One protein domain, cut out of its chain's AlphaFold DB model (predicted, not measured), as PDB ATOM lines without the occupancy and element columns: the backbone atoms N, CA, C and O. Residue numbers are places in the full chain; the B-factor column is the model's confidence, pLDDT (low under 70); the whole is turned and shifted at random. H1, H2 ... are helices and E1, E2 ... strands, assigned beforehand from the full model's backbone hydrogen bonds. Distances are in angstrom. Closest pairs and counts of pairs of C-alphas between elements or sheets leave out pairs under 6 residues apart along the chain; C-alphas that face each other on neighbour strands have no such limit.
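This is residues 2 to 184 of the 192 residues of an uncharacterized protein of Faecalibacterium prausnitzii (UniProt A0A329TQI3). A four-stranded antiparallel sheet, order E1, E2, E3, E6, has helix H1 packed over one face, while helix H2 lies near the middle of the domain and meets H1, H5, H6 and H7. At one end of the long axis is the E4 and E5 hairpin beside the first residues of H1; at the other are the short helices H3 and H4 with the first residues of H5. The printed part has 183 residues with seven named helices and six named strands, in the order H1 E1 E2 E3 E4 E5 E6 H2 H3 H4 H5 H6 H7, class mixed. It is compact, radius of gyration of the C-alphas 15.7 A, and spans 51 by 31 by 29 A.

Start with H1, residues 2 to 18, on the sheet of E1, residues 24 to 28, E2, residues 34 to 43, E3, residues 50 to 58, and E6, residues 80 to 83: two layers, a helix on one face of a sheet. Its height over the sheet is 8.6 A, and its closest C-alphas to E1 are Glu 9 and Thr 26, 5.5 A. E1, E2 and E3 form a meander, each the antiparallel neighbour of the one before; find N 25 and O 38 at 3.0 A, N 37 and O 55 at 2.9 A. E6 is antiparallel to E3, with N 54 and O 82 at 2.8 A. E4, residues 62 to 65, and E5, residues 68 to 71, form a hairpin, with N 63 and O 70 at 3.0 A. The hub is H2, residues 112 to 124, which touches H1 at a steep tilt of 45 degrees, the closest C-alphas being Leu 15 and Leu 116, 6.3 A. H3, residues 130 to 134, touches H4, residues 139 to 142, only at the corner, Val 133 and Gly 141 having the closest C-alphas, 4.6 A. H5, residues 146 to 164, is about perpendicular to H2, 79 degrees, and touches it with residues 157 to 161 alone, closest C-alphas Thr 124 and Met 157, 5.8 A. H6, residues 168 to 171, touches H2, closest C-alphas Glu 121 and Val 170, 6.7 A. H7, residues 173 to 184, touches H2 at a steep tilt of 55 degrees, opposite ways, closest C-alphas Ala 113 and Thr 177, 5.2 A. Every O i to N i+4 pair is within hydrogen-bond range in H1, H2, H3, H5 and H7; H4 and H6 are too short for one.

Find C-alpha 2 at (23.278, 22.087, 36.773); from there H1 runs 24.5 A. E2 measures 24.6 A and bends by 66 degrees at residue 40; E3 measures 26.4 A, H2 18.0 A and H5 26.1 A. H7 runs 16.0 A to C-alpha 184 at (40.406, 15.897, 38.747).

The two C-alphas farthest apart, Ala 66 and Gly 144, are 51.3 A apart. The printed part has no cut; the one long link is E6 to H2, residues 84 to 111. The model's pLDDT is under 70 in residues 93 to 108 and 134 to 145.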
ATOM      1  N   GLU A   2      22.450  21.926  37.983       81.19
ATOM      2  CA  GLU A   2      23.278  22.087  36.773       81.19
ATOM      3  C   GLU A   2      24.796  21.947  37.017       81.19
ATOM      4  O   GLU A   2      25.472  21.232  36.285       81.19
ATOM      5  N   LYS A   3      25.348  22.550  38.084       87.62
ATOM      6  CA  LYS A   3      26.786  22.414  38.408       87.62
ATOM      7  C   LYS A   3      27.192  20.969  38.731       87.62
ATOM      8  O   LYS A   3      28.226  20.517  38.256       87.62
ATOM      9  N   SER A   4      26.373  20.240  39.494       90.38
ATOM     10  CA  SER A   4      26.600  18.817  39.801       90.38
ATOM     11  C   SER A   4      26.566  17.950  38.541       90.38
ATOM     12  O   SER A   4      27.420  17.086  38.371       90.38
ATOM     13  N   PHE A   5      25.629  18.229  37.630       93.62
ATOM     14  CA  PHE A   5      25.562  17.559  36.333       93.62
ATOM     15  C   PHE A   5      26.817  17.819  35.496       93.62
ATOM     16  O   PHE A   5      27.456  16.878  35.043       93.62
ATOM     17  N   ARG A   6      27.226  19.087  35.354       94.12
ATOM     18  CA  ARG A   6      28.459  19.456  34.637       94.12
ATOM     19  C   ARG A   6      29.700  18.817  35.261       94.12
ATOM     20  O   ARG A   6      30.620  18.436  34.549       94.12
ATOM     21  N   LEU A   7      29.741  18.682  36.585       94.62
ATOM     22  CA  LEU A   7      30.830  17.998  37.275       94.62
ATOM     23  C   LEU A   7      30.874  16.503  36.915       94.62
ATOM     24  O   LEU A   7      31.943  15.982  36.598       94.62
ATOM     25  N   ALA A   8      29.717  15.833  36.915       95.31
ATOM     26  CA  ALA A   8      29.600  14.450  36.462       95.31
ATOM     27  C   ALA A   8      29.971  14.298  34.979       95.31
ATOM     28  O   ALA A   8      30.666  13.355  34.618       95.31
ATOM     29  N   GLU A   9      29.586  15.248  34.128       96.62
ATOM     30  CA  GLU A   9      29.978  15.279  32.717       96.62
ATOM     31  C   GLU A   9      31.501  15.369  32.553       96.62
ATOM     32  O   GLU A   9      32.097  14.597  31.804       96.62
ATOM     33  N   LYS A  10      32.175  16.244  33.312       96.50
ATOM     34  CA  LYS A  10      33.643  16.342  33.290       96.50
ATOM     35  C   LYS A  10      34.326  15.072  33.805       96.50
ATOM     36  O   LYS A  10      35.358  14.689  33.255       96.50
ATOM     37  N   ALA A  11      33.762  14.403  34.810       96.50
ATOM     38  CA  ALA A  11      34.244  13.093  35.250       96.50
ATOM     39  C   ALA A  11      34.070  12.021  34.153       96.50
ATOM     40  O   ALA A  11      34.994  11.241  33.917       96.50
ATOM     41  N   GLY A  12      32.944  12.031  33.432       97.50
ATOM     42  CA  GLY A  12      32.700  11.160  32.277       97.50
ATOM     43  C   GLY A  12      33.685  11.413  31.133       97.50
ATOM     44  O   GLY A  12      34.252  10.472  30.583       97.50
ATOM     45  N   HIS A  13      33.993  12.677  30.833       97.25
ATOM     46  CA  HIS A  13      35.031  13.028  29.858       97.25
ATOM     47  C   HIS A  13      36.418  12.524  30.270       97.25
ATOM     48  O   HIS A  13      37.156  12.029  29.424       97.25
ATOM     49  N   LEU A  14      36.769  12.599  31.557       97.69
ATOM     50  CA  LEU A  14      38.037  12.062  32.056       97.69
ATOM     51  C   LEU A  14      38.108  10.529  31.932       97.69
ATOM     52  O   LEU A  14      39.167   9.982  31.620       97.69
ATOM     53  N   LEU A  15      36.984   9.830  32.121       97.69
ATOM     54  CA  LEU A  15      36.880   8.403  31.809       97.69
ATOM     55  C   LEU A  15      37.127   8.147  30.315       97.69
ATOM     56  O   LEU A  15      37.951   7.299  29.972       97.69
ATOM     57  N   GLY A  16      36.469   8.910  29.440       97.38
ATOM     58  CA  GLY A  16      36.642   8.838  27.986       97.38
ATOM     59  C   GLY A  16      38.083   9.087  27.533       97.38
ATOM     60  O   GLY A  16      38.630   8.344  26.720       97.38
ATOM     61  N   GLU A  17      38.741  10.080  28.133       97.38
ATOM     62  CA  GLU A  17      40.152  10.416  27.928       97.38
ATOM     63  C   GLU A  17      41.069   9.223  28.244       97.38
ATOM     64  O   GLU A  17      41.926   8.861  27.435       97.38
ATOM     65  N   CYS A  18      40.851   8.551  29.378       97.62
ATOM     66  CA  CYS A  18      41.613   7.354  29.747       97.62
ATOM     67  C   CYS A  18      41.372   6.180  28.783       97.62
ATOM     68  O   CYS A  18      42.273   5.368  28.556       97.62
ATOM     69  N   LEU A  19      40.183   6.117  28.180       97.19
ATOM     70  CA  LEU A  19      39.816   5.181  27.117       97.19
ATOM     71  C   LEU A  19      40.224   5.681  25.719       97.19
ATOM     72  O   LEU A  19      39.593   5.315  24.740       97.19
ATOM     73  N   GLY A  20      41.262   6.512  25.601       95.69
ATOM     74  CA  GLY A  20      41.803   6.930  24.303       95.69
ATOM     75  C   GLY A  20      40.929   7.936  23.551       95.69
ATOM     76  O   GLY A  20      40.938   7.979  22.323       95.69
ATOM     77  N   GLY A  21      40.185   8.763  24.289       94.56
ATOM     78  CA  GLY A  21      39.330   9.811  23.728       94.56
ATOM     79  C   GLY A  21      37.932   9.326  23.353       94.56
ATOM     80  O   GLY A  21      37.266   9.956  22.532       94.56
ATOM     81  N   ALA A  22      37.478   8.214  23.935       95.31
ATOM     82  CA  ALA A  22      36.129   7.727  23.714       95.31
ATOM     83  C   ALA A  22      35.093   8.757  24.193       95.31
ATOM     84  O   ALA A  22      35.226   9.343  25.268       95.31
ATOM     85  N   VAL A  23      34.054   8.980  23.389       94.81
ATOM     86  CA  VAL A  23      33.007   9.950  23.723       94.81
ATOM     87  C   VAL A  23      32.087   9.352  24.780       94.81
ATOM     88  O   VAL A  23      31.515   8.278  24.578       94.81
ATOM     89  N   VAL A  24      31.945  10.075  25.890       97.75
ATOM     90  CA  VAL A  24      31.053   9.732  26.997       97.75
ATOM     91  C   VAL A  24      30.028  10.844  27.141       97.75
ATOM     92  O   VAL A  24      30.390  11.972  27.470       97.75
ATOM     93  N   THR A  25      28.757  10.542  26.890       97.56
ATOM     94  CA  THR A  25      27.662  11.495  27.110       97.56
ATOM     95  C   THR A  25      27.038  11.259  28.477       97.56
ATOM     96  O   THR A  25      26.994  10.131  28.965       97.56
ATOM     97  N   THR A  26      26.589  12.333  29.126       97.56
ATOM     98  CA  THR A  26      25.967  12.268  30.456       97.56
ATOM     99  C   THR A  26      24.492  12.623  30.352       97.56
ATOM    100  O   THR A  26      24.129  13.571  29.660       97.56
ATOM    101  N   SER A  27      23.639  11.885  31.049       97.00
ATOM    102  CA  SER A  27      22.215  12.186  31.198       97.00
ATOM    103  C   SER A  27      21.722  11.785  32.590       97.00
ATOM    104  O   SER A  27      22.445  11.150  33.359       97.00
ATOM    105  N   TYR A  28      20.506  12.197  32.937       96.06
ATOM    106  CA  TYR A  28      19.799  11.685  34.109       96.06
ATOM    107  C   TYR A  28      18.895  10.513  33.711       96.06
ATOM    108  O   TYR A  28      18.417  10.452  32.575       96.06
ATOM    109  N   SER A  29      18.611   9.621  34.659       94.50
ATOM    110  CA  SER A  29      17.433   8.753  34.585       94.50
ATOM    111  C   SER A  29      16.142   9.582  34.560       94.50
ATOM    112  O   SER A  29      16.133  10.756  34.928       94.50
ATOM    113  N   GLN A  30      15.029   8.971  34.139       91.88
ATOM    114  CA  GLN A  30      13.731   9.659  34.049       91.88
ATOM    115  C   GLN A  30      13.252  10.229  35.392       91.88
ATOM    116  O   GLN A  30      12.623  11.281  35.428       91.88
ATOM    117  N   ASP A  31      13.567   9.551  36.495       92.75
ATOM    118  CA  ASP A  31      13.248   9.975  37.860       92.75
ATOM    119  C   ASP A  31      14.326  10.882  38.484       92.75
ATOM    120  O   ASP A  31      14.197  11.284  39.638       92.75
ATOM    121  N   HIS A  32      15.388  11.205  37.735       89.75
ATOM    122  CA  HIS A  32      16.544  11.997  38.168       89.75
ATOM    123  C   HIS A  32      17.316  11.445  39.379       89.75
ATOM    124  O   HIS A  32      18.171  12.142  39.934       89.75
ATOM    125  N   ASN A  33      17.061  10.196  39.774       93.12
ATOM    126  CA  ASN A  33      17.759   9.559  40.888       93.12
ATOM    127  C   ASN A  33      19.160   9.080  40.508       93.12
ATOM    128  O   ASN A  33      20.036   9.043  41.374       93.12
ATOM    129  N   ASP A  34      19.387   8.790  39.226       95.00
ATOM    130  CA  ASP A  34      20.650   8.293  38.695       95.00
ATOM    131  C   ASP A  34      21.227   9.222  37.621       95.00
ATOM    132  O   ASP A  34      20.517   9.874  36.852       95.00
ATOM    133  N   LEU A  35      22.553   9.238  37.553       96.25
ATOM    134  CA  LEU A  35      23.323   9.692  36.406       96.25
ATOM    135  C   LEU A  35      23.648   8.493  35.518       96.25
ATOM    136  O   LEU A  35      23.939   7.395  35.998       96.25
ATOM    137  N   ILE A  36      23.628   8.731  34.215       97.50
ATOM    138  CA  ILE A  36      23.920   7.743  33.187       97.50
ATOM    139  C   ILE A  36      25.057   8.289  32.335       97.50
ATOM    140  O   ILE A  36      24.931   9.351  31.726       97.50
ATOM    141  N   TRP A  37      26.160   7.550  32.272       98.19
ATOM    142  CA  TRP A  37      27.184   7.743  31.253       98.19
ATOM    143  C   TRP A  37      26.975   6.751  30.120       98.19
ATOM    144  O   TRP A  37      26.992   5.543  30.348       98.19
ATOM    145  N   GLU A  38      26.797   7.252  28.902       97.94
ATOM    146  CA  GLU A  38      26.719   6.438  27.691       97.94
ATOM    147  C   GLU A  38      28.055   6.499  26.942       97.94
ATOM    148  O   GLU A  38      28.523   7.563  26.540       97.94
ATOM    149  N   LEU A  39      28.650   5.327  26.733       96.50
ATOM    150  CA  LEU A  39      29.855   5.100  25.947       96.50
ATOM    151  C   LEU A  39      29.475   4.356  24.664       96.50
ATOM    152  O   LEU A  39      28.995   3.223  24.715       96.50
ATOM    153  N   SER A  40      29.717   4.964  23.505       94.25
ATOM    154  CA  SER A  40      29.444   4.344  22.201       94.25
ATOM    155  C   SER A  40      30.679   3.659  21.611       94.25
ATOM    156  O   SER A  40      31.812   4.056  21.868       94.25
ATOM    157  N   GLY A  41      30.462   2.633  20.782       94.25
ATOM    158  CA  GLY A  41      31.537   1.938  20.064       94.25
ATOM    159  C   GLY A  41      32.266   0.864  20.878       94.25
ATOM    160  O   GLY A  41      33.288   0.349  20.429       94.25
ATOM    161  N   TYR A  42      31.739   0.478  22.044       94.81
ATOM    162  CA  TYR A  42      32.339  -0.555  22.885       94.81
ATOM    163  C   TYR A  42      32.178  -1.938  22.226       94.81
ATOM    164  O   TYR A  42      31.055  -2.304  21.871       94.81
ATOM    165  N   PRO A  43      33.245  -2.741  22.055       94.25
ATOM    166  CA  PRO A  43      33.129  -4.099  21.519       94.25
ATOM    167  C   PRO A  43      32.288  -4.984  22.442       94.25
ATOM    168  O   PRO A  43      32.687  -5.239  23.572       94.25
ATOM    169  N   ILE A  44      31.142  -5.490  21.989       91.38
ATOM    170  CA  ILE A  44      30.266  -6.287  22.861       91.38
ATOM    171  C   ILE A  44      30.761  -7.738  22.899       91.38
ATOM    172  O   ILE A  44      30.983  -8.363  21.853       91.38
ATOM    173  N   TYR A  45      30.953  -8.273  24.107       89.19
ATOM    174  CA  TYR A  45      31.384  -9.656  24.303       89.19
ATOM    175  C   TYR A  45      30.358 -10.644  23.724       89.19
ATOM    176  O   TYR A  45      29.154 -10.398  23.757       89.19
ATOM    177  N   GLY A  46      30.844 -11.745  23.147       85.69
ATOM    178  CA  GLY A  46      30.003 -12.736  22.464       85.69
ATOM    179  C   GLY A  46      29.429 -12.274  21.117       85.69
ATOM    180  O   GLY A  46      28.654 -13.002  20.507       85.69
ATOM    181  N   THR A  47      29.801 -11.087  20.628       87.06
ATOM    182  CA  THR A  47      29.376 -10.576  19.317       87.06
ATOM    183  C   THR A  47      30.574 -10.086  18.510       87.06
ATOM    184  O   THR A  47      31.589  -9.689  19.086       87.06
ATOM    185  N   HIS A  48      30.451 -10.030  17.183       84.81
ATOM    186  CA  HIS A  48      31.469  -9.423  16.317       84.81
ATOM    187  C   HIS A  48      31.398  -7.886  16.270       84.81
ATOM    188  O   HIS A  48      32.373  -7.249  15.876       84.81
ATOM    189  N   GLY A  49      30.286  -7.292  16.711       90.81
ATOM    190  CA  GLY A  49      30.017  -5.858  16.606       90.81
ATOM    191  C   GLY A  49      30.450  -5.022  17.812       90.81
ATOM    192  O   GLY A  49      30.930  -5.522  18.835       90.81
ATOM    193  N   THR A  50      30.244  -3.715  17.668       93.88
ATOM    194  CA  THR A  50      30.321  -2.727  18.743       93.88
ATOM    195  C   THR A  50      28.920  -2.259  19.129       93.88
ATOM    196  O   THR A  50      27.956  -2.447  18.387       93.88
ATOM    197  N   GLY A  51      28.789  -1.667  20.309       93.88
ATOM    198  CA  GLY A  51      27.520  -1.171  20.817       93.88
ATOM    199  C   GLY A  51      27.702  -0.098  21.878       93.88
ATOM    200  O   GLY A  51      28.809   0.387  22.125       93.88
ATOM    201  N   LYS A  52      26.582   0.279  22.490       95.62
ATOM    202  CA  LYS A  52      26.550   1.224  23.602       95.62
ATOM    203  C   LYS A  52      26.724   0.494  24.926       95.62
ATOM    204  O   LYS A  52      26.111  -0.556  25.128       95.62
ATOM    205  N   VAL A  53      27.517   1.075  25.814       95.00
ATOM    206  CA  VAL A  53      27.627   0.683  27.218       95.00
ATOM    207  C   VAL A  53      27.157   1.840  28.080       95.00
ATOM    208  O   VAL A  53      27.536   2.985  27.849       95.00
ATOM    209  N   TYR A  54      26.335   1.522  29.068       95.75
ATOM    210  CA  TYR A  54      25.789   2.473  30.020       95.75
ATOM    211  C   TYR A  54      26.397   2.223  31.392       95.75
ATOM    212  O   TYR A  54      26.443   1.080  31.844       95.75
ATOM    213  N   ILE A  55      26.843   3.284  32.053       95.19
ATOM    214  CA  ILE A  55      27.302   3.267  33.442       95.19
ATOM    215  C   ILE A  55      26.288   4.081  34.233       95.19
ATOM    216  O   ILE A  55      26.192   5.292  34.046       95.19
ATOM    217  N   VAL A  56      25.515   3.411  35.079       94.56
ATOM    218  CA  VAL A  56      24.431   4.018  35.854       94.56
ATOM    219  C   VAL A  56      24.830   4.052  37.318       94.56
ATOM    220  O   VAL A  56      25.233   3.025  37.862       94.56
ATOM    221  N   PHE A  57      24.739   5.217  37.948       93.62
ATOM    222  CA  PHE A  57      25.104   5.408  39.350       93.62
ATOM    223  C   PHE A  57      24.303   6.565  39.971       93.62
ATOM    224  O   PHE A  57      23.876   7.460  39.242       93.62
ATOM    225  N   PRO A  58      24.137   6.620  41.305       93.75
ATOM    226  CA  PRO A  58      23.289   7.617  41.952       93.75
ATOM    227  C   PRO A  58      23.658   9.063  41.597       93.75
ATOM    228  O   PRO A  58      24.825   9.455  41.644       93.75
ATOM    229  N   ALA A  59      22.671   9.921  41.361       92.38
ATOM    230  CA  ALA A  59      22.886  11.334  41.049       92.38
ATOM    231  C   ALA A  59      23.612  12.099  42.173       92.38
ATOM    232  O   ALA A  59      24.337  13.061  41.920       92.38
ATOM    233  N   LYS A  60      23.489  11.633  43.424       91.44
ATOM    234  CA  LYS A  60      24.171  12.201  44.604       91.44
ATOM    235  C   LYS A  60      25.697  12.013  44.620       91.44
ATOM    236  O   LYS A  60      26.363  12.550  45.501       91.44
ATOM    237  N   THR A  61      26.245  11.238  43.687       91.88
ATOM    238  CA  THR A  61      27.671  10.870  43.639       91.88
ATOM    239  C   THR A  61      28.581  12.072  43.478       91.88
ATOM    240  O   THR A  61      29.589  12.183  44.170       91.88
ATOM    241  N   PHE A  62      28.204  12.988  42.590       91.38
ATOM    242  CA  PHE A  62      28.917  14.232  42.346       91.38
ATOM    243  C   PHE A  62      28.016  15.375  42.772       91.38
ATOM    244  O   PHE A  62      26.918  15.531  42.237       91.38
ATOM    245  N   TYR A  63      28.461  16.192  43.722       87.69
ATOM    246  CA  TYR A  63      27.678  17.348  44.131       87.69
ATOM    247  C   TYR A  63      28.529  18.592  44.306       87.69
ATOM    248  O   TYR A  63      29.619  18.557  44.873       87.69
ATOM    249  N   VAL A  64      27.981  19.704  43.816       88.38
ATOM    250  CA  VAL A  64      28.511  21.045  44.045       88.38
ATOM    251  C   VAL A  64      27.521  21.803  44.915       88.38
ATOM    252  O   VAL A  64      26.375  22.017  44.503       88.38
ATOM    253  N   ARG A  65      27.937  22.213  46.115       83.25
ATOM    254  CA  ARG A  65      27.097  22.988  47.039       83.25
ATOM    255  C   ARG A  65      27.917  24.106  47.671       83.25
ATOM    256  O   ARG A  65      28.923  23.830  48.301       83.25
ATOM    257  N   ALA A  66      27.459  25.349  47.514       81.44
ATOM    258  CA  ALA A  66      28.117  26.540  48.064       81.44
ATOM    259  C   ALA A  66      29.612  26.680  47.684       81.44
ATOM    260  O   ALA A  66      30.409  27.136  48.490       81.44
ATOM    261  N   GLY A  67      29.988  26.277  46.462       76.75
ATOM    262  CA  GLY A  67      31.384  26.298  45.989       76.75
ATOM    263  C   GLY A  67      32.182  25.035  46.328       76.75
ATOM    264  O   GLY A  67      33.179  24.755  45.673       76.75
ATOM    265  N   ASP A  68      31.698  24.202  47.253       83.12
ATOM    266  CA  ASP A  68      32.339  22.926  47.561       83.12
ATOM    267  C   ASP A  68      32.002  21.878  46.507       83.12
ATOM    268  O   ASP A  68      30.832  21.523  46.318       83.12
ATOM    269  N   VAL A  69      33.039  21.309  45.897       88.75
ATOM    270  CA  VAL A  69      32.938  20.078  45.117       88.75
ATOM    271  C   VAL A  69      33.158  18.884  46.032       88.75
ATOM    272  O   VAL A  69      34.206  18.750  46.662       88.75
ATOM    273  N   LYS A  70      32.180  17.983  46.082       88.81
ATOM    274  CA  LYS A  70      32.232  16.796  46.927       88.81
ATOM    275  C   LYS A  70      31.848  15.547  46.141       88.81
ATOM    276  O   LYS A  70      31.037  15.574  45.213       88.81
ATOM    277  N   TYR A  71      32.470  14.446  46.545       90.50
ATOM    278  CA  TYR A  71      32.212  13.106  46.043       90.50
ATOM    279  C   TYR A  71      31.579  12.282  47.160       90.50
ATOM    280  O   TYR A  71      32.079  12.293  48.285       90.50
ATOM    281  N   CYS A  72      30.469  11.608  46.869       90.38
ATOM    282  CA  CYS A  72      29.826  10.695  47.804       90.38
ATOM    283  C   CYS A  72      30.353   9.276  47.551       90.38
ATOM    284  O   CYS A  72      30.104   8.736  46.469       90.38
ATOM    285  N   PRO A  73      31.072   8.673  48.515       86.06
ATOM    286  CA  PRO A  73      31.487   7.285  48.414       86.06
ATOM    287  C   PRO A  73      30.289   6.359  48.230       86.06
ATOM    288  O   PRO A  73      29.227   6.571  48.816       86.06
ATOM    289  N   MET A  74      30.475   5.314  47.434       82.69
ATOM    290  CA  MET A  74      29.410   4.379  47.081       82.69
ATOM    291  C   MET A  74      29.871   2.936  47.129       82.69
ATOM    292  O   MET A  74      31.057   2.634  46.938       82.69
ATOM    293  N   ALA A  75      28.911   2.059  47.394       77.44
ATOM    294  CA  ALA A  75      29.086   0.625  47.290       77.44
ATOM    295  C   ALA A  75      28.957   0.166  45.829       77.44
ATOM    296  O   ALA A  75      28.454   0.874  44.957       77.44
ATOM    297  N   GLN A  76      29.476  -1.027  45.566       71.94
ATOM    298  CA  GLN A  76      29.556  -1.631  44.239       71.94
ATOM    299  C   GLN A  76      28.195  -1.914  43.607       71.94
ATOM    300  O   GLN A  76      28.003  -1.674  42.421       71.94
ATOM    301  N   ASP A  77      27.262  -2.403  44.411       75.31
ATOM    302  CA  ASP A  77      25.888  -2.730  44.026       75.31
ATOM    303  C   ASP A  77      25.067  -1.501  43.599       75.31
ATOM    304  O   ASP A  77      24.019  -1.636  42.974       75.31
ATOM    305  N   GLN A  78      25.563  -0.293  43.878       84.19
ATOM    306  CA  GLN A  78      24.944   0.959  43.452       84.19
ATOM    307  C   GLN A  78      25.332   1.360  42.024       84.19
ATOM    308  O   GLN A  78      24.798   2.343  41.515       84.19
ATOM    309  N   VAL A  79      26.258   0.648  41.370       86.88
ATOM    310  CA  VAL A  79      26.762   1.014  40.039       86.88
ATOM    311  C   VAL A  79      26.470  -0.084  39.038       86.88
ATOM    312  O   VAL A  79      27.066  -1.156  39.079       86.88
ATOM    313  N   ARG A  80      25.593   0.195  38.076       89.06
ATOM    314  CA  ARG A  80      25.196  -0.773  37.048       89.06
ATOM    315  C   ARG A  80      25.936  -0.514  35.746       89.06
ATOM    316  O   ARG A  80      26.018   0.619  35.279       89.06
ATOM    317  N   LEU A  81      26.455  -1.587  35.155       90.06
ATOM    318  CA  LEU A  81      27.001  -1.585  33.804       90.06
ATOM    319  C   LEU A  81      26.024  -2.322  32.900       90.06
ATOM    320  O   LEU A  81      25.757  -3.503  33.122       90.06
ATOM    321  N   CYS A  82      25.509  -1.634  31.888       90.94
ATOM    322  CA  CYS A  82      24.513  -2.172  30.967       90.94
ATOM    323  C   CYS A  82      25.009  -2.079  29.517       90.94
ATOM    324  O   CYS A  82      25.898  -1.284  29.214       90.94
ATOM    325  N   GLN A  83      24.447  -2.876  28.608       91.38
ATOM    326  CA  GLN A  83      24.790  -2.855  27.183       91.38
ATOM    327  C   GLN A  83      23.550  -2.769  26.294       91.38
ATOM    328  O   GLN A  83      22.598  -3.528  26.457       91.38
ATOM    329  N   GLY A  84      23.575  -1.890  25.295       90.06
ATOM    330  CA  GLY A  84      22.489  -1.703  24.324       90.06
ATOM    331  C   GLY A  84      21.219  -1.052  24.892       90.06
ATOM    332  O   GLY A  84      20.664  -0.176  24.241       90.06
ATOM    333  N   SER A  85      20.803  -1.416  26.107       91.75
ATOM    334  CA  SER A  85      19.725  -0.796  26.883       91.75
ATOM    335  C   SER A  85      20.076  -0.764  28.378       91.75
ATOM    336  O   SER A  85      21.002  -1.446  28.817       91.75
ATOM    337  N   LEU A  86      19.334   0.021  29.167       90.12
ATOM    338  CA  LEU A  86      19.545   0.157  30.619       90.12
ATOM    339  C   LEU A  86      19.144  -1.091  31.427       90.12
ATOM    340  O   LEU A  86      19.575  -1.231  32.572       90.12
ATOM    341  N   ASP A  87      18.376  -2.002  30.825       87.31
ATOM    342  CA  ASP A  87      17.857  -3.215  31.478       87.31
ATOM    343  C   ASP A  87      18.695  -4.460  31.190       87.31
ATOM    344  O   ASP A  87      18.475  -5.518  31.774       87.31
ATOM    345  N   LYS A  88      19.655  -4.358  30.266       88.25
ATOM    346  CA  LYS A  88      20.491  -5.480  29.859       88.25
ATOM    347  C   LYS A  88      21.875  -5.349  30.493       88.25
ATOM    348  O   LYS A  88      22.639  -4.491  30.049       88.25
ATOM    349  N   PRO A  89      22.238  -6.195  31.475       86.31
ATOM    350  CA  PRO A  89      23.566  -6.169  32.076       86.31
ATOM    351  C   PRO A  89      24.667  -6.308  31.025       86.31
ATOM    352  O   PRO A  89      24.516  -7.040  30.042       86.31
ATOM    353  N   LEU A  90      25.780  -5.607  31.236       86.44
ATOM    354  CA  LEU A  90      26.968  -5.733  30.405       86.44
ATOM    355  C   LEU A  90      27.474  -7.177  30.474       86.44
ATOM    356  O   LEU A  90      27.891  -7.654  31.529       86.44
ATOM    357  N   ALA A  91      27.466  -7.856  29.332       79.88
ATOM    358  CA  ALA A  91      28.071  -9.164  29.196       79.88
ATOM    359  C   ALA A  91      29.586  -9.000  29.316       79.88
ATOM    360  O   ALA A  91      30.217  -8.287  28.530       79.88
ATOM    361  N   HIS A  92      30.170  -9.671  30.301       74.31
ATOM    362  CA  HIS A  92      31.597  -9.601  30.571       74.31
ATOM    363  C   HIS A  92      32.175 -11.019  30.606       74.31
ATOM    364  O   HIS A  92      31.576 -11.884  31.246       74.31
ATOM    365  N   PRO A  93      33.318 -11.287  29.950       66.31
ATOM    366  CA  PRO A  93      33.896 -12.630  29.793       66.31
ATOM    367  C   PRO A  93      34.238 -13.383  31.085       66.31
ATOM    368  O   PRO A  93      34.651 -14.536  31.007       66.31
ATOM    369  N   HIS A  94      34.108 -12.757  32.256       63.97
ATOM    370  CA  HIS A  94      34.435 -13.366  33.543       63.97
ATOM    371  C   HIS A  94      33.307 -13.298  34.589       63.97
ATOM    372  O   HIS A  94      33.517 -13.682  35.745       63.97
ATOM    373  N   ILE A  95      32.123 -12.810  34.203       61.41
ATOM    374  CA  ILE A  95      30.918 -12.774  35.039       61.41
ATOM    375  C   ILE A  95      30.006 -13.914  34.586       61.41
ATOM    376  O   ILE A  95      29.461 -13.872  33.487       61.41
ATOM    377  N   TYR A  96      29.842 -14.928  35.435       50.47
ATOM    378  CA  TYR A  96      29.078 -16.141  35.108       50.47
ATOM    379  C   TYR A  96      27.798 -16.309  35.949       50.47
ATOM    380  O   TYR A  96      27.050 -17.257  35.733       50.47
ATOM    381  N   SER A  97      27.507 -15.390  36.879       46.53
ATOM    382  CA  SER A  97      26.252 -15.359  37.642       46.53
ATOM    383  C   SER A  97      25.591 -13.983  37.544       46.53
ATOM    384  O   SER A  97      26.264 -12.953  37.580       46.53
ATOM    385  N   GLY A  98      24.260 -13.972  37.399       41.38
ATOM    386  CA  GLY A  98      23.430 -12.812  37.028       41.38
ATOM    387  C   GLY A  98      23.383 -11.630  38.008       41.38
ATOM    388  O   GLY A  98      22.538 -10.757  37.849       41.38
ATOM    389  N   SER A  99      24.271 -11.588  38.999       46.62
ATOM    390  CA  SER A  99      24.409 -10.507  39.985       46.62
ATOM    391  C   SER A  99      25.866 -10.119  40.276       46.62
ATOM    392  O   SER A  99      26.117  -9.192  41.045       46.62
ATOM    393  N   ALA A 100      26.853 -10.804  39.685       45.97
ATOM    394  CA  ALA A 100      28.255 -10.556  39.993       45.97
ATOM    395  C   ALA A 100      28.796  -9.372  39.180       45.97
ATOM    396  O   ALA A 100      29.047  -9.489  37.987       45.97
ATOM    397  N   HIS A 101      29.018  -8.225  39.823       50.47
ATOM    398  CA  HIS A 101      29.760  -7.130  39.194       50.47
ATOM    399  C   HIS A 101      31.234  -7.534  38.964       50.47
ATOM    400  O   HIS A 101      31.826  -8.238  39.788       50.47
ATOM    401  N   PRO A 102      31.847  -7.091  37.856       49.59
ATOM    402  CA  PRO A 102      33.201  -7.488  37.473       49.59
ATOM    403  C   PRO A 102      34.236  -6.964  38.467       49.59
ATOM    404  O   PRO A 102      34.477  -5.772  38.484       49.59
ATOM    405  N   CYS A 103      34.890  -7.828  39.246       51.31
ATOM    406  CA  CYS A 103      36.141  -7.538  39.969       51.31
ATOM    407  C   CYS A 103      36.221  -6.168  40.672       51.31
ATOM    408  O   CYS A 103      37.204  -5.434  40.547       51.31
ATOM    409  N   TRP A 104      35.190  -5.825  41.432       58.75
ATOM    410  CA  TRP A 104      35.219  -4.735  42.399       58.75
ATOM    411  C   TRP A 104      35.550  -5.382  43.749       58.75
ATOM    412  O   TRP A 104      34.889  -6.330  44.160       58.75
ATOM    413  N   SER A 105      36.633  -4.963  44.409       52.06
ATOM    414  CA  SER A 105      36.904  -5.452  45.766       52.06
ATOM    415  C   SER A 105      35.764  -5.033  46.692       52.06
ATOM    416  O   SER A 105      35.271  -3.907  46.548       52.06
ATOM    417  N   GLU A 106      35.411  -5.891  47.655       52.44
ATOM    418  CA  GLU A 106      34.559  -5.502  48.778       52.44
ATOM    419  C   GLU A 106      35.107  -4.205  49.387       52.44
ATOM    420  O   GLU A 106      36.287  -4.115  49.733       52.44
ATOM    421  N   GLY A 107      34.283  -3.160  49.405       59.16
ATOM    422  CA  GLY A 107      34.684  -1.849  49.902       59.16
ATOM    423  C   GLY A 107      34.005  -0.695  49.181       59.16
ATOM    424  O   GLY A 107      33.634  -0.778  48.008       59.16
ATOM    425  N   THR A 108      33.860   0.410  49.903       65.69
ATOM    426  CA  THR A 108      33.338   1.673  49.386       65.69
ATOM    427  C   THR A 108      34.367   2.322  48.463       65.69
ATOM    428  O   THR A 108      35.554   2.355  48.785       65.69
ATOM    429  N   ARG A 109      33.938   2.875  47.324       77.25
ATOM    430  CA  ARG A 109      34.817   3.714  46.498       77.25
ATOM    431  C   ARG A 109      35.023   5.034  47.212       77.25
ATOM    432  O   ARG A 109      34.112   5.846  47.273       77.25
ATOM    433  N   ALA A 110      36.191   5.213  47.817       80.56
ATOM    434  CA  ALA A 110      36.423   6.307  48.759       80.56
ATOM    435  C   ALA A 110      36.703   7.653  48.069       80.56
ATOM    436  O   ALA A 110      36.630   8.702  48.704       80.56
ATOM    437  N   SER A 111      37.037   7.641  46.774       89.75
ATOM    438  CA  SER A 111      37.394   8.843  46.015       89.75
ATOM    439  C   SER A 111      37.009   8.744  44.539       89.75
ATOM    440  O   SER A 111      36.830   7.649  44.002       89.75
ATOM    441  N   VAL A 112      36.968   9.893  43.857       91.81
ATOM    442  CA  VAL A 112      36.721   9.977  42.407       91.81
ATOM    443  C   VAL A 112      37.754   9.181  41.614       91.81
ATOM    444  O   VAL A 112      37.391   8.463  40.687       91.81
ATOM    445  N   ALA A 113      39.035   9.263  41.982       93.19
ATOM    446  CA  ALA A 113      40.075   8.515  41.286       93.19
ATOM    447  C   ALA A 113      39.987   7.011  41.525       93.19
ATOM    448  O   ALA A 113      40.280   6.231  40.620       93.19
ATOM    449  N   ASP A 114      39.549   6.594  42.712       89.56
ATOM    450  CA  ASP A 114      39.278   5.188  42.973       89.56
ATOM    451  C   ASP A 114      38.111   4.683  42.104       89.56
ATOM    452  O   ASP A 114      38.251   3.695  41.378       89.56
ATOM    453  N   PHE A 115      37.004   5.427  42.082       91.31
ATOM    454  CA  PHE A 115      35.817   5.130  41.279       91.31
ATOM    455  C   PHE A 115      36.098   5.063  39.774       91.31
ATOM    456  O   PHE A 115      35.851   4.032  39.147       91.31
ATOM    457  N   LEU A 116      36.660   6.128  39.197       94.44
ATOM    458  CA  LEU A 116      36.925   6.212  37.763       94.44
ATOM    459  C   LEU A 116      37.895   5.131  37.303       94.44
ATOM    460  O   LEU A 116      37.651   4.469  36.299       94.44
ATOM    461  N   ALA A 117      38.976   4.910  38.041       92.50
ATOM    462  CA  ALA A 117      39.928   3.880  37.670       92.50
ATOM    463  C   ALA A 117      39.331   2.474  37.765       92.50
ATOM    464  O   ALA A 117      39.578   1.673  36.876       92.50
ATOM    465  N   THR A 118      38.488   2.194  38.764       88.75
ATOM    466  CA  THR A 118      37.783   0.906  38.837       88.75
ATOM    467  C   THR A 118      36.920   0.684  37.590       88.75
ATOM    468  O   THR A 118      36.936  -0.405  37.009       88.75
ATOM    469  N   LEU A 119      36.189   1.712  37.142       91.12
ATOM    470  CA  LEU A 119      35.398   1.649  35.909       91.12
ATOM    471  C   LEU A 119      36.280   1.430  34.679       91.12
ATOM    472  O   LEU A 119      35.980   0.575  33.853       91.12
ATOM    473  N   ILE A 120      37.386   2.164  34.568       94.06
ATOM    474  CA  ILE A 120      38.320   2.049  33.446       94.06
ATOM    475  C   ILE A 120      38.944   0.649  33.398       94.06
ATOM    476  O   ILE A 120      38.975   0.024  32.339       94.06
ATOM    477  N   GLU A 121      39.396   0.115  34.530       90.00
ATOM    478  CA  GLU A 121      39.964  -1.233  34.610       90.00
ATOM    479  C   GLU A 121      38.927  -2.303  34.275       90.00
ATOM    480  O   GLU A 121      39.222  -3.255  33.558       90.00
ATOM    481  N   THR A 122      37.685  -2.103  34.714       88.06
ATOM    482  CA  THR A 122      36.555  -2.971  34.376       88.06
ATOM    483  C   THR A 122      36.264  -2.970  32.875       88.06
ATOM    484  O   THR A 122      36.131  -4.030  32.262       88.06
ATOM    485  N   LEU A 123      36.167  -1.787  32.263       91.88
ATOM    486  CA  LEU A 123      35.861  -1.626  30.840       91.88
ATOM    487  C   LEU A 123      36.997  -2.144  29.955       91.88
ATOM    488  O   LEU A 123      36.738  -2.659  28.870       91.88
ATOM    489  N   THR A 124      38.242  -2.035  30.414       92.81
ATOM    490  CA  THR A 124      39.431  -2.512  29.689       92.81
ATOM    491  C   THR A 124      39.849  -3.933  30.042       92.81
ATOM    492  O   THR A 124      40.740  -4.470  29.389       92.81
ATOM    493  N   LEU A 125      39.193  -4.554  31.024       89.44
ATOM    494  CA  LEU A 125      39.533  -5.862  31.586       89.44
ATOM    495  C   LEU A 125      40.938  -5.943  32.203       89.44
ATOM    496  O   LEU A 125      41.450  -7.042  32.414       89.44
ATOM    497  N   SER A 126      41.574  -4.812  32.526       86.50
ATOM    498  CA  SER A 126      42.919  -4.811  33.119       86.50
ATOM    499  C   SER A 126      42.936  -5.309  34.570       86.50
ATOM    500  O   SER A 126      43.991  -5.697  35.070       86.50
ATOM    501  N   ASN A 127      41.774  -5.373  35.229       79.94
ATOM    502  CA  ASN A 127      41.611  -5.983  36.548       79.94
ATOM    503  C   ASN A 127      41.428  -7.513  36.511       79.94
ATOM    504  O   ASN A 127      41.422  -8.146  37.573       79.94
ATOM    505  N   VAL A 128      41.314  -8.135  35.331       80.56
ATOM    506  CA  VAL A 128      41.189  -9.594  35.195       80.56
ATOM    507  C   VAL A 128      42.569 -10.214  35.038       80.56
ATOM    508  O   VAL A 128      43.208 -10.137  33.994       80.56
ATOM    509  N   THR A 129      43.045 -10.838  36.105       77.19
ATOM    510  CA  THR A 129      44.380 -11.425  36.196       77.19
ATOM    511  C   THR A 129      44.275 -12.790  36.857       77.19
ATOM    512  O   THR A 129      43.329 -13.055  37.600       77.19
ATOM    513  N   SER A 130      45.289 -13.643  36.683       75.94
ATOM    514  CA  SER A 130      45.372 -14.912  37.419       75.94
ATOM    515  C   SER A 130      45.231 -14.708  38.929       75.94
ATOM    516  O   SER A 130      44.613 -15.524  39.607       75.94
ATOM    517  N   LYS A 131      45.731 -13.581  39.455       73.25
ATOM    518  CA  LYS A 131      45.587 -13.200  40.862       73.25
ATOM    519  C   LYS A 131      44.142 -12.828  41.221       73.25
ATOM    520  O   LYS A 131      43.623 -13.322  42.211       73.25
ATOM    521  N   SER A 132      43.460 -11.979  40.453       70.75
ATOM    522  CA  SER A 132      42.079 -11.593  40.800       70.75
ATOM    523  C   SER A 132      41.096 -12.761  40.694       70.75
ATOM    524  O   SER A 132      40.161 -12.839  41.488       70.75
ATOM    525  N   VAL A 133      41.358 -13.700  39.786       70.44
ATOM    526  CA  VAL A 133      40.599 -14.946  39.653       70.44
ATOM    527  C   VAL A 133      40.877 -15.912  40.810       70.44
ATOM    528  O   VAL A 133      39.939 -16.350  41.465       70.44
ATOM    529  N   SER A 134      42.144 -16.210  41.116       64.88
ATOM    530  CA  SER A 134      42.508 -17.188  42.162       64.88
ATOM    531  C   SER A 134      42.181 -16.736  43.586       64.88
ATOM    532  O   SER A 134      41.751 -17.548  44.397       64.88
ATOM    533  N   TYR A 135      42.325 -15.446  43.897       59.44
ATOM    534  CA  TYR A 135      42.019 -14.899  45.225       59.44
ATOM    535  C   TYR A 135      40.533 -14.515  45.393       59.44
ATOM    536  O   TYR A 135      40.199 -13.710  46.260       59.44
ATOM    537  N   GLY A 136      39.637 -15.057  44.554       52.41
ATOM    538  CA  GLY A 136      38.181 -14.972  44.737       52.41
ATOM    539  C   GLY A 136      37.539 -13.614  44.437       52.41
ATOM    540  O   GLY A 136      36.361 -13.424  44.712       52.41
ATOM    541  N   ARG A 137      38.267 -12.659  43.840       53.59
ATOM    542  CA  ARG A 137      37.702 -11.343  43.472       53.59
ATOM    543  C   ARG A 137      36.931 -11.370  42.154       53.59
ATOM    544  O   ARG A 137      36.385 -10.353  41.744       53.59
ATOM    545  N   CYS A 138      36.899 -12.519  41.486       60.75
ATOM    546  CA  CYS A 138      36.180 -12.751  40.249       60.75
ATOM    547  C   CYS A 138      35.235 -13.944  40.427       60.75
ATOM    548  O   CYS A 138      35.679 -15.003  40.873       60.75
ATOM    549  N   ALA A 139      33.967 -13.812  40.022       61.06
ATOM    550  CA  ALA A 139      32.986 -14.901  40.095       61.06
ATOM    551  C   ALA A 139      33.467 -16.186  39.389       61.06
ATOM    552  O   ALA A 139      33.161 -17.288  39.830       61.06
ATOM    553  N   SER A 140      34.286 -16.051  38.341       61.34
ATOM    554  CA  SER A 140      34.900 -17.179  37.626       61.34
ATOM    555  C   SER A 140      35.828 -18.056  38.477       61.34
ATOM    556  O   SER A 140      35.899 -19.261  38.244       61.34
ATOM    557  N   GLY A 141      36.515 -17.479  39.469       58.19
ATOM    558  CA  GLY A 141      37.384 -18.224  40.381       58.19
ATOM    559  C   GLY A 141      36.593 -19.137  41.311       58.19
ATOM    560  O   GLY A 141      36.963 -20.291  41.505       58.19
ATOM    561  N   LEU A 142      35.456 -18.642  41.811       61.22
ATOM    562  CA  LEU A 142      34.530 -19.409  42.651       61.22
ATOM    563  C   LEU A 142      33.850 -20.551  41.885       61.22
ATOM    564  O   LEU A 142      33.495 -21.564  42.476       61.22
ATOM    565  N   LEU A 143      33.682 -20.392  40.571       63.31
ATOM    566  CA  LEU A 143      32.998 -21.350  39.702       63.31
ATOM    567  C   LEU A 143      33.948 -22.348  39.016       63.31
ATOM    568  O   LEU A 143      33.503 -23.134  38.187       63.31
ATOM    569  N   GLY A 144      35.253 -22.317  39.320       62.66
ATOM    570  CA  GLY A 144      36.236 -23.250  38.754       62.66
ATOM    571  C   GLY A 144      36.567 -23.034  37.270       62.66
ATOM    572  O   GLY A 144      37.329 -23.807  36.698       62.66
ATOM    573  N   VAL A 145      36.063 -21.962  36.649       66.44
ATOM    574  CA  VAL A 145      36.274 -21.609  35.224       66.44
ATOM    575  C   VAL A 145      37.311 -20.496  35.047       66.44
ATOM    576  O   VAL A 145      37.303 -19.731  34.081       66.44
ATOM    577  N   GLY A 146      38.218 -20.369  36.015       71.75
ATOM    578  CA  GLY A 146      39.143 -19.246  36.108       71.75
ATOM    579  C   GLY A 146      40.088 -19.098  34.912       71.75
ATOM    580  O   GLY A 146      40.359 -17.979  34.477       71.75
ATOM    581  N   GLN A 147      40.565 -20.210  34.349       76.94
ATOM    582  CA  GLN A 147      41.491 -20.180  33.214       76.94
ATOM    583  C   GLN A 147      40.806 -19.709  31.922       76.94
ATOM    584  O   GLN A 147      41.360 -18.877  31.198       76.94
ATOM    585  N   ASP A 148      39.578 -20.168  31.676       78.81
ATOM    586  CA  ASP A 148      38.770 -19.734  30.533       78.81
ATOM    587  C   ASP A 148      38.409 -18.255  30.653       78.81
ATOM    588  O   ASP A 148      38.524 -17.501  29.687       78.81
ATOM    589  N   ALA A 149      38.070 -17.802  31.862       77.69
ATOM    590  CA  ALA A 149      37.792 -16.398  32.134       77.69
ATOM    591  C   ALA A 149      38.991 -15.491  31.815       77.69
ATOM    592  O   ALA A 149      38.810 -14.416  31.240       77.69
ATOM    593  N   ILE A 150      40.219 -15.922  32.135       82.88
ATOM    594  CA  ILE A 150      41.452 -15.195  31.783       82.88
ATOM    595  C   ILE A 150      41.635 -15.163  30.264       82.88
ATOM    596  O   ILE A 150      41.907 -14.099  29.706       82.88
ATOM    597  N   CYS A 151      41.457 -16.301  29.588       85.94
ATOM    598  CA  CYS A 151      41.600 -16.403  28.136       85.94
ATOM    599  C   CYS A 151      40.597 -15.496  27.403       85.94
ATOM    600  O   CYS A 151      40.989 -14.627  26.616       85.94
ATOM    601  N   HIS A 152      39.309 -15.621  27.725       87.31
ATOM    602  CA  HIS A 152      38.245 -14.808  27.142       87.31
ATOM    603  C   HIS A 152      38.414 -13.323  27.470       87.31
ATOM    604  O   HIS A 152      38.212 -12.472  26.601       87.31
ATOM    605  N   SER A 153      38.854 -12.994  28.690       87.88
ATOM    606  CA  SER A 153      39.127 -11.606  29.066       87.88
ATOM    607  C   SER A 153      40.294 -11.021  28.283       87.88
ATOM    608  O   SER A 153      40.193  -9.889  27.820       87.88
ATOM    609  N   ALA A 154      41.361 -11.786  28.039       89.75
ATOM    610  CA  ALA A 154      42.479 -11.346  27.209       89.75
ATOM    611  C   ALA A 154      42.066 -11.133  25.741       89.75
ATOM    612  O   ALA A 154      42.485 -10.157  25.111       89.75
ATOM    613  N   MET A 155      41.220 -12.008  25.185       91.06
ATOM    614  CA  MET A 155      40.666 -11.837  23.834       91.06
ATOM    615  C   MET A 155      39.808 -10.574  23.736       91.06
ATOM    616  O   MET A 155      39.976  -9.774  22.815       91.06
ATOM    617  N   GLN A 156      38.924 -10.362  24.707       92.50
ATOM    618  CA  GLN A 156      38.073  -9.182  24.752       92.50
ATOM    619  C   GLN A 156      38.890  -7.903  24.995       92.50
ATOM    620  O   GLN A 156      38.650  -6.896  24.332       92.50
ATOM    621  N   MET A 157      39.910  -7.948  25.856       93.31
ATOM    622  CA  MET A 157      40.838  -6.839  26.094       93.31
ATOM    623  C   MET A 157      41.502  -6.403  24.787       93.31
ATOM    624  O   MET A 157      41.519  -5.214  24.482       93.31
ATOM    625  N   LYS A 158      41.980  -7.343  23.958       94.75
ATOM    626  CA  LYS A 158      42.547  -7.014  22.636       94.75
ATOM    627  C   LYS A 158      41.558  -6.235  21.766       94.75
ATOM    628  O   LYS A 158      41.954  -5.265  21.126       94.75
ATOM    629  N   ARG A 159      40.275  -6.613  21.775       95.12
ATOM    630  CA  ARG A 159      39.223  -5.903  21.027       95.12
ATOM    631  C   ARG A 159      38.992  -4.495  21.570       95.12
ATOM    632  O   ARG A 159      38.933  -3.557  20.784       95.12
ATOM    633  N   VAL A 160      38.913  -4.336  22.894       94.75
ATOM    634  CA  VAL A 160      38.760  -3.019  23.536       94.75
ATOM    635  C   VAL A 160      39.946  -2.111  23.200       94.75
ATOM    636  O   VAL A 160      39.754  -0.961  22.812       94.75
ATOM    637  N   TYR A 161      41.172  -2.633  23.265       95.88
ATOM    638  CA  TYR A 161      42.376  -1.875  22.924       95.88
ATOM    639  C   TYR A 161      42.448  -1.504  21.440       95.88
ATOM    640  O   TYR A 161      42.936  -0.424  21.116       95.88
ATOM    641  N   ALA A 162      41.937  -2.351  20.544       95.00
ATOM    642  CA  ALA A 162      41.841  -2.031  19.124       95.00
ATOM    643  C   ALA A 162      40.803  -0.931  18.842       95.00
ATOM    644  O   ALA A 162      41.071  -0.038  18.041       95.00
ATOM    645  N   ALA A 163      39.646  -0.982  19.512       94.50
ATOM    646  CA  ALA A 163      38.550  -0.037  19.303       94.50
ATOM    647  C   ALA A 163      38.834   1.350  19.894       94.50
ATOM    648  O   ALA A 163      38.563   2.359  19.250       94.50
ATOM    649  N   PHE A 164      39.388   1.399  21.104       95.06
ATOM    650  CA  PHE A 164      39.504   2.639  21.869       95.06
ATOM    651  C   PHE A 164      40.928   3.144  22.050       95.06
ATOM    652  O   PHE A 164      41.118   4.323  22.303       95.06
ATOM    653  N   ARG A 165      41.944   2.287  21.899       96.56
ATOM    654  CA  ARG A 165      43.350   2.626  22.190       96.56
ATOM    655  C   ARG A 165      43.525   3.318  23.561       96.56
ATOM    656  O   ARG A 165      44.057   4.428  23.611       96.56
ATOM    657  N   PRO A 166      43.099   2.686  24.679       96.94
ATOM    658  CA  PRO A 166      43.229   3.272  26.012       96.94
ATOM    659  C   PRO A 166      44.667   3.682  26.332       96.94
ATOM    660  O   PRO A 166      45.624   3.068  25.845       96.94
ATOM    661  N   LEU A 167      44.823   4.673  27.210       96.31
ATOM    662  CA  LEU A 167      46.145   5.134  27.619       96.31
ATOM    663  C   LEU A 167      46.956   3.977  28.240       96.31
ATOM    664  O   LEU A 167      46.413   3.204  29.035       96.31
ATOM    665  N   PRO A 168      48.274   3.864  27.971       93.69
ATOM    666  CA  PRO A 168      49.095   2.780  28.519       93.69
ATOM    667  C   PRO A 168      49.065   2.686  30.052       93.69
ATOM    668  O   PRO A 168      49.174   1.593  30.607       93.69
ATOM    669  N   ILE A 169      48.858   3.821  30.731       93.94
ATOM    670  CA  ILE A 169      48.756   3.919  32.194       93.94
ATOM    671  C   ILE A 169      47.599   3.101  32.785       93.94
ATOM    672  O   ILE A 169      47.657   2.767  33.962       93.94
ATOM    673  N   VAL A 170      46.588   2.730  31.990       92.88
ATOM    674  CA  VAL A 170      45.426   1.943  32.444       92.88
ATOM    675  C   VAL A 170      45.812   0.552  32.969       92.88
ATOM    676  O   VAL A 170      45.074  -0.056  33.739       92.88
ATOM    677  N   LYS A 171      46.991   0.043  32.595       89.44
ATOM    678  CA  LYS A 171      47.512  -1.242  33.086       89.44
ATOM    679  C   LYS A 171      48.159  -1.158  34.476       89.44
ATOM    680  O   LYS A 171      48.554  -2.184  35.018       89.44
ATOM    681  N   ASP A 172      48.311   0.043  35.033       91.94
ATOM    682  CA  ASP A 172      48.970   0.296  36.314       91.94
ATOM    683  C   ASP A 172      48.047   1.142  37.201       91.94
ATOM    684  O   ASP A 172      47.947   2.360  37.037       91.94
ATOM    685  N   ARG A 173      47.381   0.486  38.163       90.25
ATOM    686  CA  ARG A 173      46.413   1.109  39.080       90.25
ATOM    687  C   ARG A 173      46.960   2.373  39.735       90.25
ATOM    688  O   ARG A 173      46.244   3.364  39.839       90.25
ATOM    689  N   VAL A 174      48.213   2.348  40.190       92.19
ATOM    690  CA  VAL A 174      48.822   3.457  40.939       92.19
ATOM    691  C   VAL A 174      49.030   4.656  40.022       92.19
ATOM    692  O   VAL A 174      48.671   5.782  40.383       92.19
ATOM    693  N   LYS A 175      49.567   4.425  38.819       96.00
ATOM    694  CA  LYS A 175      49.734   5.485  37.816       96.00
ATOM    695  C   LYS A 175      48.388   6.027  37.345       96.00
ATOM    696  O   LYS A 175      48.251   7.244  37.235       96.00
ATOM    697  N   LEU A 176      47.400   5.160  37.129       95.31
ATOM    698  CA  LEU A 176      46.053   5.546  36.721       95.31
ATOM    699  C   LEU A 176      45.370   6.430  37.775       95.31
ATOM    700  O   LEU A 176      44.906   7.518  37.442       95.31
ATOM    701  N   THR A 177      45.374   6.032  39.054       94.50
ATOM    702  CA  THR A 177      44.822   6.857  40.146       94.50
ATOM    703  C   THR A 177      45.502   8.216  40.212       94.50
ATOM    704  O   THR A 177      44.830   9.236  40.345       94.50
ATOM    705  N   ARG A 178      46.838   8.247  40.122       96.44
ATOM    706  CA  ARG A 178      47.608   9.496  40.175       96.44
ATOM    707  C   ARG A 178      47.237  10.422  39.021       96.44
ATOM    708  O   ARG A 178      47.014  11.608  39.242       96.44
ATOM    709  N   TYR A 179      47.146   9.875  37.812       97.06
ATOM    710  CA  TYR A 179      46.725  10.618  36.632       97.06
ATOM    711  C   TYR A 179      45.331  11.218  36.815       97.06
ATOM    712  O   TYR A 179      45.157  12.426  36.668       97.06
ATOM    713  N   ILE A 180      44.360  10.393  37.214       97.25
ATOM    714  CA  ILE A 180      42.980  10.833  37.425       97.25
ATOM    715  C   ILE A 180      42.908  11.898  38.516       97.25
ATOM    716  O   ILE A 180      42.252  12.910  38.306       97.25
ATOM    717  N   ASN A 181      43.609  11.730  39.641       95.69
ATOM    718  CA  ASN A 181      43.652  12.736  40.706       95.69
ATOM    719  C   ASN A 181      44.174  14.085  40.201       95.69
ATOM    720  O   ASN A 181      43.551  15.111  40.458       95.69
ATOM    721  N   ASN A 182      45.276  14.093  39.447       95.81
ATOM    722  CA  ASN A 182      45.842  15.331  38.911       95.81
ATOM    723  C   ASN A 182      44.860  16.038  37.968       95.81
ATOM    724  O   ASN A 182      44.643  17.241  38.083       95.81
ATOM    725  N   ARG A 183      44.221  15.283  37.064       96.44
ATOM    726  CA  ARG A 183      43.208  15.818  36.143       96.44
ATOM    727  C   ARG A 183      41.964  16.297  36.889       96.44
ATOM    728  O   ARG A 183      41.410  17.340  36.557       96.44
ATOM    729  N   TRP A 184      41.553  15.562  37.917       94.62
ATOM    730  CA  TRP A 184      40.406  15.897  38.747       94.62
ATOM    731  C   TRP A 184      40.601  17.216  39.491       94.62
ATOM    732  O   TRP A 184      39.696  18.041  39.474       94.62
TER     733      TRP A 184